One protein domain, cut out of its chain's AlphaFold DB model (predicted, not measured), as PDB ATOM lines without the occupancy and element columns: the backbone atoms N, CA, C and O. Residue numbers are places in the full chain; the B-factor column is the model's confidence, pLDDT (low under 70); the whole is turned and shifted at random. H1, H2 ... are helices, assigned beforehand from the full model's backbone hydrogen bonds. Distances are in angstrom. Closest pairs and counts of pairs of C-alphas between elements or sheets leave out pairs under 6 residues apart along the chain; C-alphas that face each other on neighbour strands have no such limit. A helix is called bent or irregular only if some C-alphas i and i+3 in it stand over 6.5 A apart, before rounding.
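AT A GLANCE: This is residues 147 to 231 of the 236 residues of an uncharacterized protein of Pseudoalteromonas viridis (UniProt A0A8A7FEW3). One long helix, H2, runs along one side of the domain, with short helices in a chain of contacts beside it: H1 and H4 both pack on H2 within its residues 161 to 167, H3 lies side by side with H1, and H5, apart from H2, packs on H4 at a steep tilt. From residue 168 on, H2 touches no other named helix, and after its last residue the link of residues 181 to 190 folds back toward H3. The printed part has 85 residues with five named helices, in the order H1, H2, H3, H4, H5, and no named strand; the class is all helix, with 55 residues in the helices. The whole is compact, with a radius of gyration of the C-alphas of 12.5 A, and the C-alphas span 35 by 24 by 18 A.

IN THESE COORDINATES: The printed part begins with H1, residues 147 to 155, 11.9 A from first to last C-alpha; C-alpha 147 is at (208.016, 392.325, 367.554). After three residues comes H2, residues 159 to 180, the longest helix with 22 residues and 31.8 A from C-alpha 159 at (225.593, 389.862, 373.627) to C-alpha 180 at (210.231, 407.652, 352.280). H3 is residues 191 to 197, seven residues. H4 is residues 203 to 211, 12.3 A long. H5 is residues 223 to 230, 10.6 A long, and it ends with C-alpha 230 at (216.117, 405.926, 369.441), one residue before the last printed residue, Leu 231. No helix is bent or irregular.

HOW THE PARTS SIT: H1 and H2 form a helical hairpin, two helices that follow each other, touch and run opposite ways, at a shallow tilt of 32 degrees. Their closest C-alphas are those of Tyr 154 and Lys 162, 5.2 A apart, and H2 touches H1 with residues 161 to 165 alone. H1 also touches H3, which runs the same way at a shallow tilt of 21 degrees; the closest C-alphas are those of Tyr 147 and Val 193, 5.7 A apart. H2 and H3 are apart, though they follow each other in the chain. H3 and H4 are close but not clearly touching, with the C-alphas of Leu 197 and Phe 203 closest at 6.4 A; they run opposite ways at a steep tilt of 68 degrees, only just short of about perpendicular. H4 touches H2 with the C-alphas of Lys 163 and Leu 206 closest, 6.2 A apart; the two run the same way at a steep tilt of 52 degrees, and H2 touches H4 with residues 162 to 167 alone. H4 touches H5 with 9 pairs of C-alphas within 8 A, the closest being those of Ala 211 and Ala 223 at 5.1 A; they run opposite ways at a steep tilt of 63 degrees. H5 is apart from H1, H2 and H3, and H1 is apart from H4. The packing of the helices is part aligned, part crossed. In H1, H2, H3, H4 and H5 every O i to N i+4 pair is within hydrogen-bond range.

THE WHOLE: The two C-alphas farthest apart are those of Ser 156 and Thr 220, at 35.8 A, and the first and last printed C-alphas, of Tyr 147 and Leu 231, are 15.7 A apart. The printed part has no cut. The links from H1 to H2 and from H3 to H4 are tight, that from H2 to H3 is short, and that from H4 to H5, with 11 residues, is long. The mean pLDDT of the printed part is 79.9; 19 residues are under 70, namely residues 173 to 187, residue 216 and residues 218 to 220.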
ATOM      1  N   TYR A 147     207.437 391.912 366.273       71.69
ATOM      2  CA  TYR A 147     208.016 392.325 367.554       71.69
ATOM      3  C   TYR A 147     208.199 391.157 368.537       71.69
ATOM      4  O   TYR A 147     209.215 391.106 369.210       71.69
ATOM      5  N   VAL A 148     207.269 390.196 368.592       77.06
ATOM      6  CA  VAL A 148     207.368 389.014 369.468       77.06
ATOM      7  C   VAL A 148     208.534 388.136 369.030       77.06
ATOM      8  O   VAL A 148     209.360 387.763 369.857       77.06
ATOM      9  N   VAL A 149     208.637 387.848 367.728       81.06
ATOM     10  CA  VAL A 149     209.732 387.029 367.180       81.06
ATOM     11  C   VAL A 149     211.080 387.712 367.402       81.06
ATOM     12  O   VAL A 149     212.048 387.057 367.785       81.06
ATOM     13  N   PHE A 150     211.145 389.024 367.173       86.00
ATOM     14  CA  PHE A 150     212.339 389.817 367.429       86.00
ATOM     15  C   PHE A 150     212.735 389.778 368.908       86.00
ATOM     16  O   PHE A 150     213.864 389.405 369.221       86.00
ATOM     17  N   SER A 151     211.803 390.091 369.816       85.88
ATOM     18  CA  SER A 151     212.065 390.129 371.254       85.88
ATOM     19  C   SER A 151     212.466 388.765 371.809       85.88
ATOM     20  O   SER A 151     213.409 388.693 372.584       85.88
ATOM     21  N   GLN A 152     211.829 387.673 371.377       87.38
ATOM     22  CA  GLN A 152     212.227 386.320 371.782       87.38
ATOM     23  C   GLN A 152     213.649 385.984 371.327       87.38
ATOM     24  O   GLN A 152     214.458 385.547 372.141       87.38
ATOM     25  N   LYS A 153     213.971 386.230 370.048       88.75
ATOM     26  CA  LYS A 153     215.324 386.003 369.520       88.75
ATOM     27  C   LYS A 153     216.360 386.816 370.285       88.75
ATOM     28  O   LYS A 153     217.386 386.264 370.658       88.75
ATOM     29  N   TYR A 154     216.065 388.087 370.543       92.56
ATOM     30  CA  TYR A 154     216.931 388.979 371.304       92.56
ATOM     31  C   TYR A 154     217.173 388.466 372.730       92.56
ATOM     32  O   TYR A 154     218.315 388.313 373.140       92.56
ATOM     33  N   LEU A 155     216.112 388.139 373.474       92.19
ATOM     34  CA  LEU A 155     216.221 387.691 374.868       92.19
ATOM     35  C   LEU A 155     216.919 386.329 375.009       92.19
ATOM     36  O   LEU A 155     217.504 386.045 376.047       92.19
ATOM     37  N   SER A 156     216.872 385.486 373.972       92.50
ATOM     38  CA  SER A 156     217.566 384.189 373.942       92.50
ATOM     39  C   SER A 156     219.013 384.245 373.436       92.50
ATOM     40  O   SER A 156     219.695 383.221 373.432       92.50
ATOM     41  N   ALA A 157     219.458 385.398 372.939       94.19
ATOM     42  CA  ALA A 157     220.731 385.554 372.249       94.19
ATOM     43  C   ALA A 157     221.876 385.942 373.197       94.19
ATOM     44  O   ALA A 157     221.659 386.519 374.260       94.19
ATOM     45  N   ASP A 158     223.109 385.662 372.773       95.50
ATOM     46  CA  ASP A 158     224.308 386.240 373.385       95.50
ATOM     47  C   ASP A 158     224.451 387.739 373.056       95.50
ATOM     48  O   ASP A 158     223.750 388.280 372.193       95.50
ATOM     49  N   TYR A 159     225.366 388.418 373.753       93.38
ATOM     50  CA  TYR A 159     225.593 389.862 373.627       93.38
ATOM     51  C   TYR A 159     225.845 390.304 372.172       93.38
ATOM     52  O   TYR A 159     225.215 391.242 371.676       93.38
ATOM     53  N   ASP A 160     226.709 389.590 371.449       93.31
ATOM     54  CA  ASP A 160     227.064 389.925 370.065       93.31
ATOM     55  C   ASP A 160     225.882 389.752 369.105       93.31
ATOM     56  O   ASP A 160     225.665 390.562 368.193       93.31
ATOM     57  N   THR A 161     225.078 388.709 369.305       93.00
ATOM     58  CA  THR A 161     223.883 388.467 368.498       93.00
ATOM     59  C   THR A 161     222.793 389.487 368.819       93.00
ATOM     60  O   THR A 161     222.172 390.012 367.890       93.00
ATOM     61  N   LYS A 162     222.605 389.851 370.094       94.81
ATOM     62  CA  LYS A 162     221.730 390.955 370.519       94.81
ATOM     63  C   LYS A 162     222.111 392.264 369.826       94.81
ATOM     64  O   LYS A 162     221.251 392.901 369.209       94.81
ATOM     65  N   LYS A 163     223.401 392.624 369.836       92.19
ATOM     66  CA  LYS A 163     223.931 393.799 369.123       92.19
ATOM     67  C   LYS A 163     223.595 393.747 367.636       92.19
ATOM     68  O   LYS A 163     223.039 394.697 367.085       92.19
ATOM     69  N   ARG A 164     223.873 392.618 366.976       89.69
ATOM     70  CA  ARG A 164     223.612 392.434 365.538       89.69
ATOM     71  C   ARG A 164     222.132 392.594 365.190       89.69
ATOM     72  O   ARG A 164     221.815 393.201 364.166       89.69
ATOM     73  N   LEU A 165     221.236 392.060 366.018       89.25
ATOM     74  CA  LEU A 165     219.786 392.165 365.833       89.25
ATOM     75  C   LEU A 165     219.307 393.621 365.926       89.25
ATOM     76  O   LEU A 165     218.546 394.065 365.060       89.25
ATOM     77  N   LEU A 166     219.782 394.372 366.927       89.12
ATOM     78  CA  LEU A 166     219.459 395.793 367.086       89.12
ATOM     79  C   LEU A 166     220.006 396.631 365.927       89.12
ATOM     80  O   LEU A 166     219.238 397.359 365.308       89.12
ATOM     81  N   VAL A 167     221.281 396.464 365.562       85.50
ATOM     82  CA  VAL A 167     221.909 397.205 364.449       85.50
ATOM     83  C   VAL A 167     221.206 396.928 363.122       85.50
ATOM     84  O   VAL A 167     220.966 397.846 362.341       85.50
ATOM     85  N   THR A 168     220.855 395.668 362.850       83.44
ATOM     86  CA  THR A 168     220.153 395.293 361.612       83.44
ATOM     87  C   THR A 168     218.784 395.964 361.539       83.44
ATOM     88  O   THR A 168     218.433 396.535 360.508       83.44
ATOM     89  N   SER A 169     218.037 395.943 362.645       80.12
ATOM     90  CA  SER A 169     216.712 396.566 362.734       80.12
ATOM     91  C   SER A 169     216.797 398.087 362.606       80.12
ATOM     92  O   SER A 169     216.037 398.684 361.847       80.12
ATOM     93  N   PHE A 170     217.771 398.697 363.282       76.75
ATOM     94  CA  PHE A 170     218.058 400.125 363.213       76.75
ATOM     95  C   PHE A 170     218.392 400.567 361.782       76.75
ATOM     96  O   PHE A 170     217.741 401.457 361.245       76.75
ATOM     97  N   ARG A 171     219.327 399.886 361.102       74.50
ATOM     98  CA  ARG A 171     219.711 400.203 359.713       74.50
ATOM     99  C   ARG A 171     218.570 400.007 358.717       74.50
ATOM    100  O   ARG A 171     218.439 400.783 357.774       74.50
ATOM    101  N   GLN A 172     217.754 398.970 358.899       71.81
ATOM    102  CA  GLN A 172     216.600 398.733 358.035       71.81
ATOM    103  C   GLN A 172     215.545 399.835 358.199       71.81
ATOM    104  O   GLN A 172     214.994 400.302 357.201       71.81
ATOM    105  N   HIS A 173     215.294 400.276 359.434       69.00
ATOM    106  CA  HIS A 173     214.413 401.408 359.706       69.00
ATOM    107  C   HIS A 173     214.968 402.698 359.098       69.00
ATOM    108  O   HIS A 173     214.266 403.348 358.328       69.00
ATOM    109  N   TYR A 174     216.250 402.979 359.340       65.31
ATOM    110  CA  TYR A 174     216.971 404.123 358.789       65.31
ATOM    111  C   TYR A 174     216.812 404.218 357.269       65.31
ATOM    112  O   TYR A 174     216.337 405.229 356.764       65.31
ATOM    113  N   LYS A 175     217.112 403.133 356.539       60.12
ATOM    114  CA  LYS A 175     216.972 403.080 355.076       60.12
ATOM    115  C   LYS A 175     215.538 403.365 354.624       60.12
ATOM    116  O   LYS A 175     215.316 404.124 353.687       60.12
ATOM    117  N   THR A 176     214.560 402.773 355.306       59.94
ATOM    118  CA  THR A 176     213.143 402.922 354.947       59.94
ATOM    119  C   THR A 176     212.659 404.356 355.177       59.94
ATOM    120  O   THR A 176     211.952 404.910 354.340       59.94
ATOM    121  N   VAL A 177     213.055 404.985 356.287       58.72
ATOM    122  CA  VAL A 177     212.677 406.364 356.623       58.72
ATOM    123  C   VAL A 177     213.413 407.373 355.743       58.72
ATOM    124  O   VAL A 177     212.779 408.304 355.260       58.72
ATOM    125  N   SER A 178     214.698 407.165 355.441       56.56
ATOM    126  CA  SER A 178     215.448 408.042 354.530       56.56
ATOM    127  C   SER A 178     214.913 408.011 353.096       56.56
ATOM    128  O   SER A 178     214.947 409.022 352.405       56.56
ATOM    129  N   GLU A 179     214.413 406.859 352.637       51.38
ATOM    130  CA  GLU A 179     213.852 406.707 351.288       51.38
ATOM    131  C   GLU A 179     212.413 407.239 351.177       51.38
ATOM    132  O   GLU A 179     211.987 407.624 350.091       51.38
ATOM    133  N   THR A 180     211.656 407.264 352.282       48.19
ATOM    134  CA  THR A 180     210.231 407.652 352.280       48.19
ATOM    135  C   THR A 180     209.946 409.016 352.909       48.19
ATOM    136  O   THR A 180     208.899 409.587 352.628       48.19
ATOM    137  N   GLY A 181     210.847 409.550 353.739       47.31
ATOM    138  CA  GLY A 181     210.734 410.858 354.398       47.31
ATOM    139  C   GLY A 181     209.669 410.963 355.500       47.31
ATOM    140  O   GLY A 181     209.330 412.071 355.902       47.31
ATOM    141  N   LEU A 182     209.100 409.845 355.971       43.84
ATOM    142  CA  LEU A 182     207.864 409.828 356.778       43.84
ATOM    143  C   LEU A 182     208.041 409.438 358.264       43.84
ATOM    144  O   LEU A 182     207.075 409.028 358.905       43.84
ATOM    145  N   GLY A 183     209.235 409.570 358.846       56.44
ATOM    146  CA  GLY A 183     209.467 409.276 360.268       56.44
ATOM    147  C   GLY A 183     210.686 409.991 360.845       56.44
ATOM    148  O   GLY A 183     211.539 410.467 360.098       56.44
ATOM    149  N   GLU A 184     210.780 410.060 362.173       58.38
ATOM    150  CA  GLU A 184     212.031 410.443 362.829       58.38
ATOM    151  C   GLU A 184     213.076 409.354 362.564       58.38
ATOM    152  O   GLU A 184     212.830 408.174 362.823       58.38
ATOM    153  N   LEU A 185     214.234 409.757 362.035       55.78
ATOM    154  CA  LEU A 185     215.288 408.888 361.490       55.78
ATOM    155  C   LEU A 185     215.740 407.771 362.451       55.78
ATOM    156  O   LEU A 185     216.213 406.719 362.017       55.78
ATOM    157  N   TYR A 186     215.551 407.987 363.752       60.94
ATOM    158  CA  TYR A 186     216.043 407.132 364.821       60.94
ATOM    159  C   TYR A 186     214.957 406.330 365.543       60.94
ATOM    160  O   TYR A 186     215.289 405.404 366.277       60.94
ATOM    161  N   ALA A 187     213.672 406.580 365.299       59.81
ATOM    162  CA  ALA A 187     212.587 406.081 366.141       59.81
ATOM    163  C   ALA A 187     212.134 404.640 365.796       59.81
ATOM    164  O   ALA A 187     210.942 404.344 365.647       59.81
ATOM    165  N   PHE A 188     213.100 403.722 365.677       71.56
ATOM    166  CA  PHE A 188     212.880 402.337 365.247       71.56
ATOM    167  C   PHE A 188     212.236 401.447 366.320       71.56
ATOM    168  O   PHE A 188     211.657 400.402 366.003       71.56
ATOM    169  N   LEU A 189     212.342 401.832 367.596       79.00
ATOM    170  CA  LEU A 189     211.754 401.094 368.706       79.00
ATOM    171  C   LEU A 189     210.280 401.458 368.852       79.00
ATOM    172  O   LEU A 189     209.906 402.585 369.157       79.00
ATOM    173  N   THR A 190     209.421 400.457 368.691       80.38
ATOM    174  CA  THR A 190     208.020 400.588 369.099       80.38
ATOM    175  C   THR A 190     207.897 400.381 370.608       80.38
ATOM    176  O   THR A 190     208.650 399.588 371.181       80.38
ATOM    177  N   GLN A 191     206.878 400.982 371.236       82.12
ATOM    178  CA  GLN A 191     206.543 400.743 372.650       82.12
ATOM    179  C   GLN A 191     206.510 399.249 373.002       82.12
ATOM    180  O   GLN A 191     207.036 398.835 374.028       82.12
ATOM    181  N   ARG A 192     205.952 398.415 372.113       83.12
ATOM    182  CA  ARG A 192     205.840 396.964 372.326       83.12
ATOM    183  C   ARG A 192     207.197 396.263 372.372       83.12
ATOM    184  O   ARG A 192     207.374 395.365 373.187       83.12
ATOM    185  N   VAL A 193     208.136 396.649 371.505       84.56
ATOM    186  CA  VAL A 193     209.507 396.108 371.533       84.56
ATOM    187  C   VAL A 193     210.212 396.577 372.801       84.56
ATOM    188  O   VAL A 193     210.790 395.755 373.505       84.56
ATOM    189  N   TYR A 194     210.112 397.867 373.128       88.44
ATOM    190  CA  TYR A 194     210.713 398.432 374.335       88.44
ATOM    191  C   TYR A 194     210.216 397.740 375.609       88.44
ATOM    192  O   TYR A 194     211.026 397.295 376.415       88.44
ATOM    193  N   ASP A 195     208.904 397.559 375.766       88.00
ATOM    194  CA  ASP A 195     208.327 396.901 376.942       88.00
ATOM    195  C   ASP A 195     208.820 395.463 377.128       88.00
ATOM    196  O   ASP A 195     208.971 395.016 378.264       88.00
ATOM    197  N   CYS A 196     209.110 394.758 376.031       87.25
ATOM    198  CA  CYS A 196     209.661 393.407 376.083       87.25
ATOM    199  C   CYS A 196     211.152 393.382 376.447       87.25
ATOM    200  O   CYS A 196     211.611 392.396 377.017       87.25
ATOM    201  N   LEU A 197     211.914 394.417 376.080       92.06
ATOM    202  CA  LEU A 197     213.379 394.411 376.169       92.06
ATOM    203  C   LEU A 197     213.944 395.244 377.323       92.06
ATOM    204  O   LEU A 197     215.056 394.978 377.760       92.06
ATOM    205  N   LYS A 198     213.192 396.209 377.866       90.81
ATOM    206  CA  LYS A 198     213.671 397.159 378.891       90.81
ATOM    207  C   LYS A 198     214.183 396.524 380.190       90.81
ATOM    208  O   LYS A 198     214.898 397.184 380.933       90.81
ATOM    209  N   GLY A 199     213.792 395.282 380.478       90.06
ATOM    210  CA  GLY A 199     214.266 394.524 381.639       90.06
ATOM    211  C   GLY A 199     215.545 393.717 381.393       90.06
ATOM    212  O   GLY A 199     216.105 393.186 382.349       90.06
ATOM    213  N   ASP A 200     215.999 393.598 380.143       94.06
ATOM    214  CA  ASP A 200     217.238 392.900 379.804       94.06
ATOM    215  C   ASP A 200     218.452 393.792 380.129       94.06
ATOM    216  O   ASP A 200     218.489 394.948 379.693       94.06
ATOM    217  N   PRO A 201     219.448 393.294 380.889       93.56
ATOM    218  CA  PRO A 201     220.568 394.112 381.350       93.56
ATOM    219  C   PRO A 201     221.459 394.610 380.206       93.56
ATOM    220  O   PRO A 201     222.103 395.645 380.364       93.56
ATOM    221  N   ASP A 202     221.468 393.925 379.058       94.00
ATOM    222  CA  ASP A 202     222.293 394.299 377.907       94.00
ATOM    223  C   ASP A 202     221.596 395.334 377.015       94.00
ATOM    224  O   ASP A 202     222.255 396.009 376.228       94.00
ATOM    225  N   PHE A 203     220.275 395.504 377.135       92.88
ATOM    226  CA  PHE A 203     219.486 396.303 376.198       92.88
ATOM    227  C   PHE A 203     219.882 397.778 376.161       92.88
ATOM    228  O   PHE A 203     220.226 398.299 375.099       92.88
ATOM    229  N   VAL A 204     219.874 398.458 377.309       92.12
ATOM    230  CA  VAL A 204     220.260 399.878 377.379       92.12
ATOM    231  C   VAL A 204     221.749 400.084 377.058       92.12
ATOM    232  O   VAL A 204     222.040 400.983 376.263       92.12
ATOM    233  N   PRO A 205     222.695 399.281 377.594       94.25
ATOM    234  CA  PRO A 205     224.101 399.354 377.195       94.25
ATOM    235  C   PRO A 205     224.312 399.215 375.687       94.25
ATOM    236  O   PRO A 205     225.009 400.037 375.098       94.25
ATOM    237  N   LEU A 206     223.655 398.245 375.045       93.94
ATOM    238  CA  LEU A 206     223.772 398.028 373.605       93.94
ATOM    239  C   LEU A 206     223.203 399.186 372.788       93.94
ATOM    240  O   LEU A 206     223.814 399.581 371.801       93.94
ATOM    241  N   LEU A 207     222.066 399.765 373.185       90.62
ATOM    242  CA  LEU A 207     221.534 400.954 372.509       90.62
ATOM    243  C   LEU A 207     222.501 402.140 372.601       90.62
ATOM    244  O   LEU A 207     222.711 402.828 371.606       90.62
ATOM    245  N   ARG A 208     223.130 402.352 373.764       91.06
ATOM    246  CA  ARG A 208     224.153 403.395 373.933       91.06
ATOM    247  C   ARG A 208     225.404 403.115 373.109       91.06
ATOM    248  O   ARG A 208     225.958 404.039 372.521       91.06
ATOM    249  N   GLU A 209     225.834 401.858 373.043       91.19
ATOM    250  CA  GLU A 209     226.966 401.434 372.216       91.19
ATOM    251  C   GLU A 209     226.693 401.692 370.729       91.19
ATOM    252  O   GLU A 209     227.546 402.237 370.038       91.19
ATOM    253  N   ILE A 210     225.486 401.372 370.250       88.00
ATOM    254  CA  ILE A 210     225.062 401.647 368.872       88.00
ATOM    255  C   ILE A 210     224.989 403.158 368.629       88.00
ATOM    256  O   ILE A 210     225.519 403.632 367.633       88.00
ATOM    257  N   ALA A 211     224.393 403.933 369.537       87.00
ATOM    258  CA  ALA A 211     224.327 405.391 369.409       87.00
ATOM    259  C   ALA A 211     225.713 406.065 369.430       87.00
ATOM    260  O   ALA A 211     225.895 407.138 368.861       87.00
ATOM    261  N   SER A 212     226.707 405.428 370.053       88.19
ATOM    262  CA  SER A 212     228.093 405.911 370.089       88.19
ATOM    263  C   SER A 212     228.914 405.512 368.858       88.19
ATOM    264  O   SER A 212     230.055 405.954 368.737       88.19
ATOM    265  N   ASP A 213     228.378 404.677 367.961       84.19
ATOM    266  CA  ASP A 213     229.085 404.256 366.751       84.19
ATOM    267  C   ASP A 213     229.141 405.424 365.743       84.19
ATOM    268  O   ASP A 213     228.086 405.889 365.294       84.19
ATOM    269  N   PRO A 214     230.342 405.884 365.335       79.19
ATOM    270  CA  PRO A 214     230.500 407.014 364.419       79.19
ATOM    271  C   PRO A 214     229.794 406.837 363.072       79.19
ATOM    272  O   PRO A 214     229.495 407.820 362.403       79.19
ATOM    273  N   ILE A 215     229.504 405.598 362.654       76.12
ATOM    274  CA  ILE A 215     228.762 405.333 361.412       76.12
ATOM    275  C   ILE A 215     227.314 405.852 361.457       76.12
ATOM    276  O   ILE A 215     226.638 405.905 360.428       76.12
ATOM    277  N   HIS A 216     226.819 406.185 362.648       69.12
ATOM    278  CA  HIS A 216     225.465 406.670 362.891       69.12
ATOM    279  C   HIS A 216     225.410 408.175 363.175       69.12
ATOM    280  O   HIS A 216     224.321 408.697 363.382       69.12
ATOM    281  N   HIS A 217     226.553 408.867 363.164       71.69
ATOM    282  CA  HIS A 217     226.653 410.300 363.439       71.69
ATOM    283  C   HIS A 217     226.577 411.052 362.106       71.69
ATOM    284  O   HIS A 217     227.555 411.111 361.359       71.69
ATOM    285  N   PHE A 218     225.399 411.578 361.774       61.19
ATOM    286  CA  PHE A 218     225.219 412.507 360.659       61.19
ATOM    287  C   PHE A 218     225.212 413.924 361.260       61.19
ATOM    288  O   PHE A 218     224.330 414.251 362.039       61.19
ATOM    289  N   ASP A 219     226.222 414.743 360.947       64.06
ATOM    290  CA  ASP A 219     226.475 416.096 361.498       64.06
ATOM    291  C   ASP A 219     227.101 416.161 362.915       64.06
ATOM    292  O   ASP A 219     227.988 415.378 363.249       64.06
ATOM    293  N   THR A 220     226.736 417.181 363.710       64.25
ATOM    294  CA  THR A 220     227.263 417.487 365.057       64.25
ATOM    295  C   THR A 220     226.491 416.788 366.181       64.25
ATOM    296  O   THR A 220     226.669 417.153 367.343       64.25
ATOM    297  N   GLU A 221     225.606 415.844 365.846       71.75
ATOM    298  CA  GLU A 221     224.788 415.124 366.823       71.75
ATOM    299  C   GLU A 221     225.673 414.304 367.771       71.75
ATOM    300  O   GLU A 221     226.554 413.544 367.367       71.75
ATOM    301  N   SER A 222     225.432 414.465 369.065       83.31
ATOM    302  CA  SER A 222     226.076 413.684 370.111       83.31
ATOM    303  C   SER A 222     225.458 412.287 370.221       83.31
ATOM    304  O   SER A 222     224.287 412.061 369.914       83.31
ATOM    305  N   ALA A 223     226.228 411.334 370.754       84.38
ATOM    306  CA  ALA A 223     225.732 409.983 371.022       84.38
ATOM    307  C   ALA A 223     224.492 409.971 371.941       84.38
ATOM    308  O   ALA A 223     223.635 409.098 371.812       84.38
ATOM    309  N   ASP A 224     224.374 410.941 372.856       85.38
ATOM    310  CA  ASP A 224     223.200 411.069 373.720       85.38
ATOM    311  C   ASP A 224     221.965 411.558 372.949       85.38
ATOM    312  O   ASP A 224     220.876 411.044 373.192       85.38
ATOM    313  N   GLU A 225     222.109 412.481 371.993       83.25
ATOM    314  CA  GLU A 225     220.997 412.926 371.132       83.25
ATOM    315  C   GLU A 225     220.472 411.776 370.265       83.25
ATOM    316  O   GLU A 225     219.265 411.533 370.229       83.25
ATOM    317  N   ILE A 226     221.374 410.990 369.671       82.12
ATOM    318  CA  ILE A 226     221.015 409.793 368.898       82.12
ATOM    319  C   ILE A 226     220.319 408.762 369.797       82.12
ATOM    320  O   ILE A 226     219.288 408.200 369.424       82.12
ATOM    321  N   PHE A 227     220.840 408.527 371.005       88.12
ATOM    322  CA  PHE A 227     220.232 407.606 371.964       88.12
ATOM    323  C   PHE A 227     218.821 408.047 372.386       88.12
ATOM    324  O   PHE A 227     217.920 407.210 372.462       88.12
ATOM    325  N   GLN A 228     218.596 409.343 372.627       85.31
ATOM    326  CA  GLN A 228     217.252 409.862 372.911       85.31
ATOM    327  C   GLN A 228     216.330 409.728 371.694       85.31
ATOM    328  O   GLN A 228     215.186 409.302 371.842       85.31
ATOM    329  N   GLY A 229     216.838 409.996 370.487       81.50
ATOM    330  CA  GLY A 229     216.109 409.779 369.236       81.50
ATOM    331  C   GLY A 229     215.684 408.321 369.033       81.50
ATOM    332  O   GLY A 229     214.584 408.058 368.553       81.50
ATOM    333  N   MET A 230     216.493 407.348 369.473       83.75
ATOM    334  CA  MET A 230     216.117 405.926 369.441       83.75
ATOM    335  C   MET A 230     214.886 405.594 370.293       83.75
ATOM    336  O   MET A 230     214.213 404.591 370.038       83.75
ATOM    337  N   LEU A 231     214.587 406.422 371.297       85.06
ATOM    338  CA  LEU A 231     213.504 406.233 372.259       85.06
ATOM    339  C   LEU A 231     212.348 407.228 372.078       85.06
ATOM    340  O   LEU A 231     211.393 407.170 372.848       85.06
TER     341      LEU A 231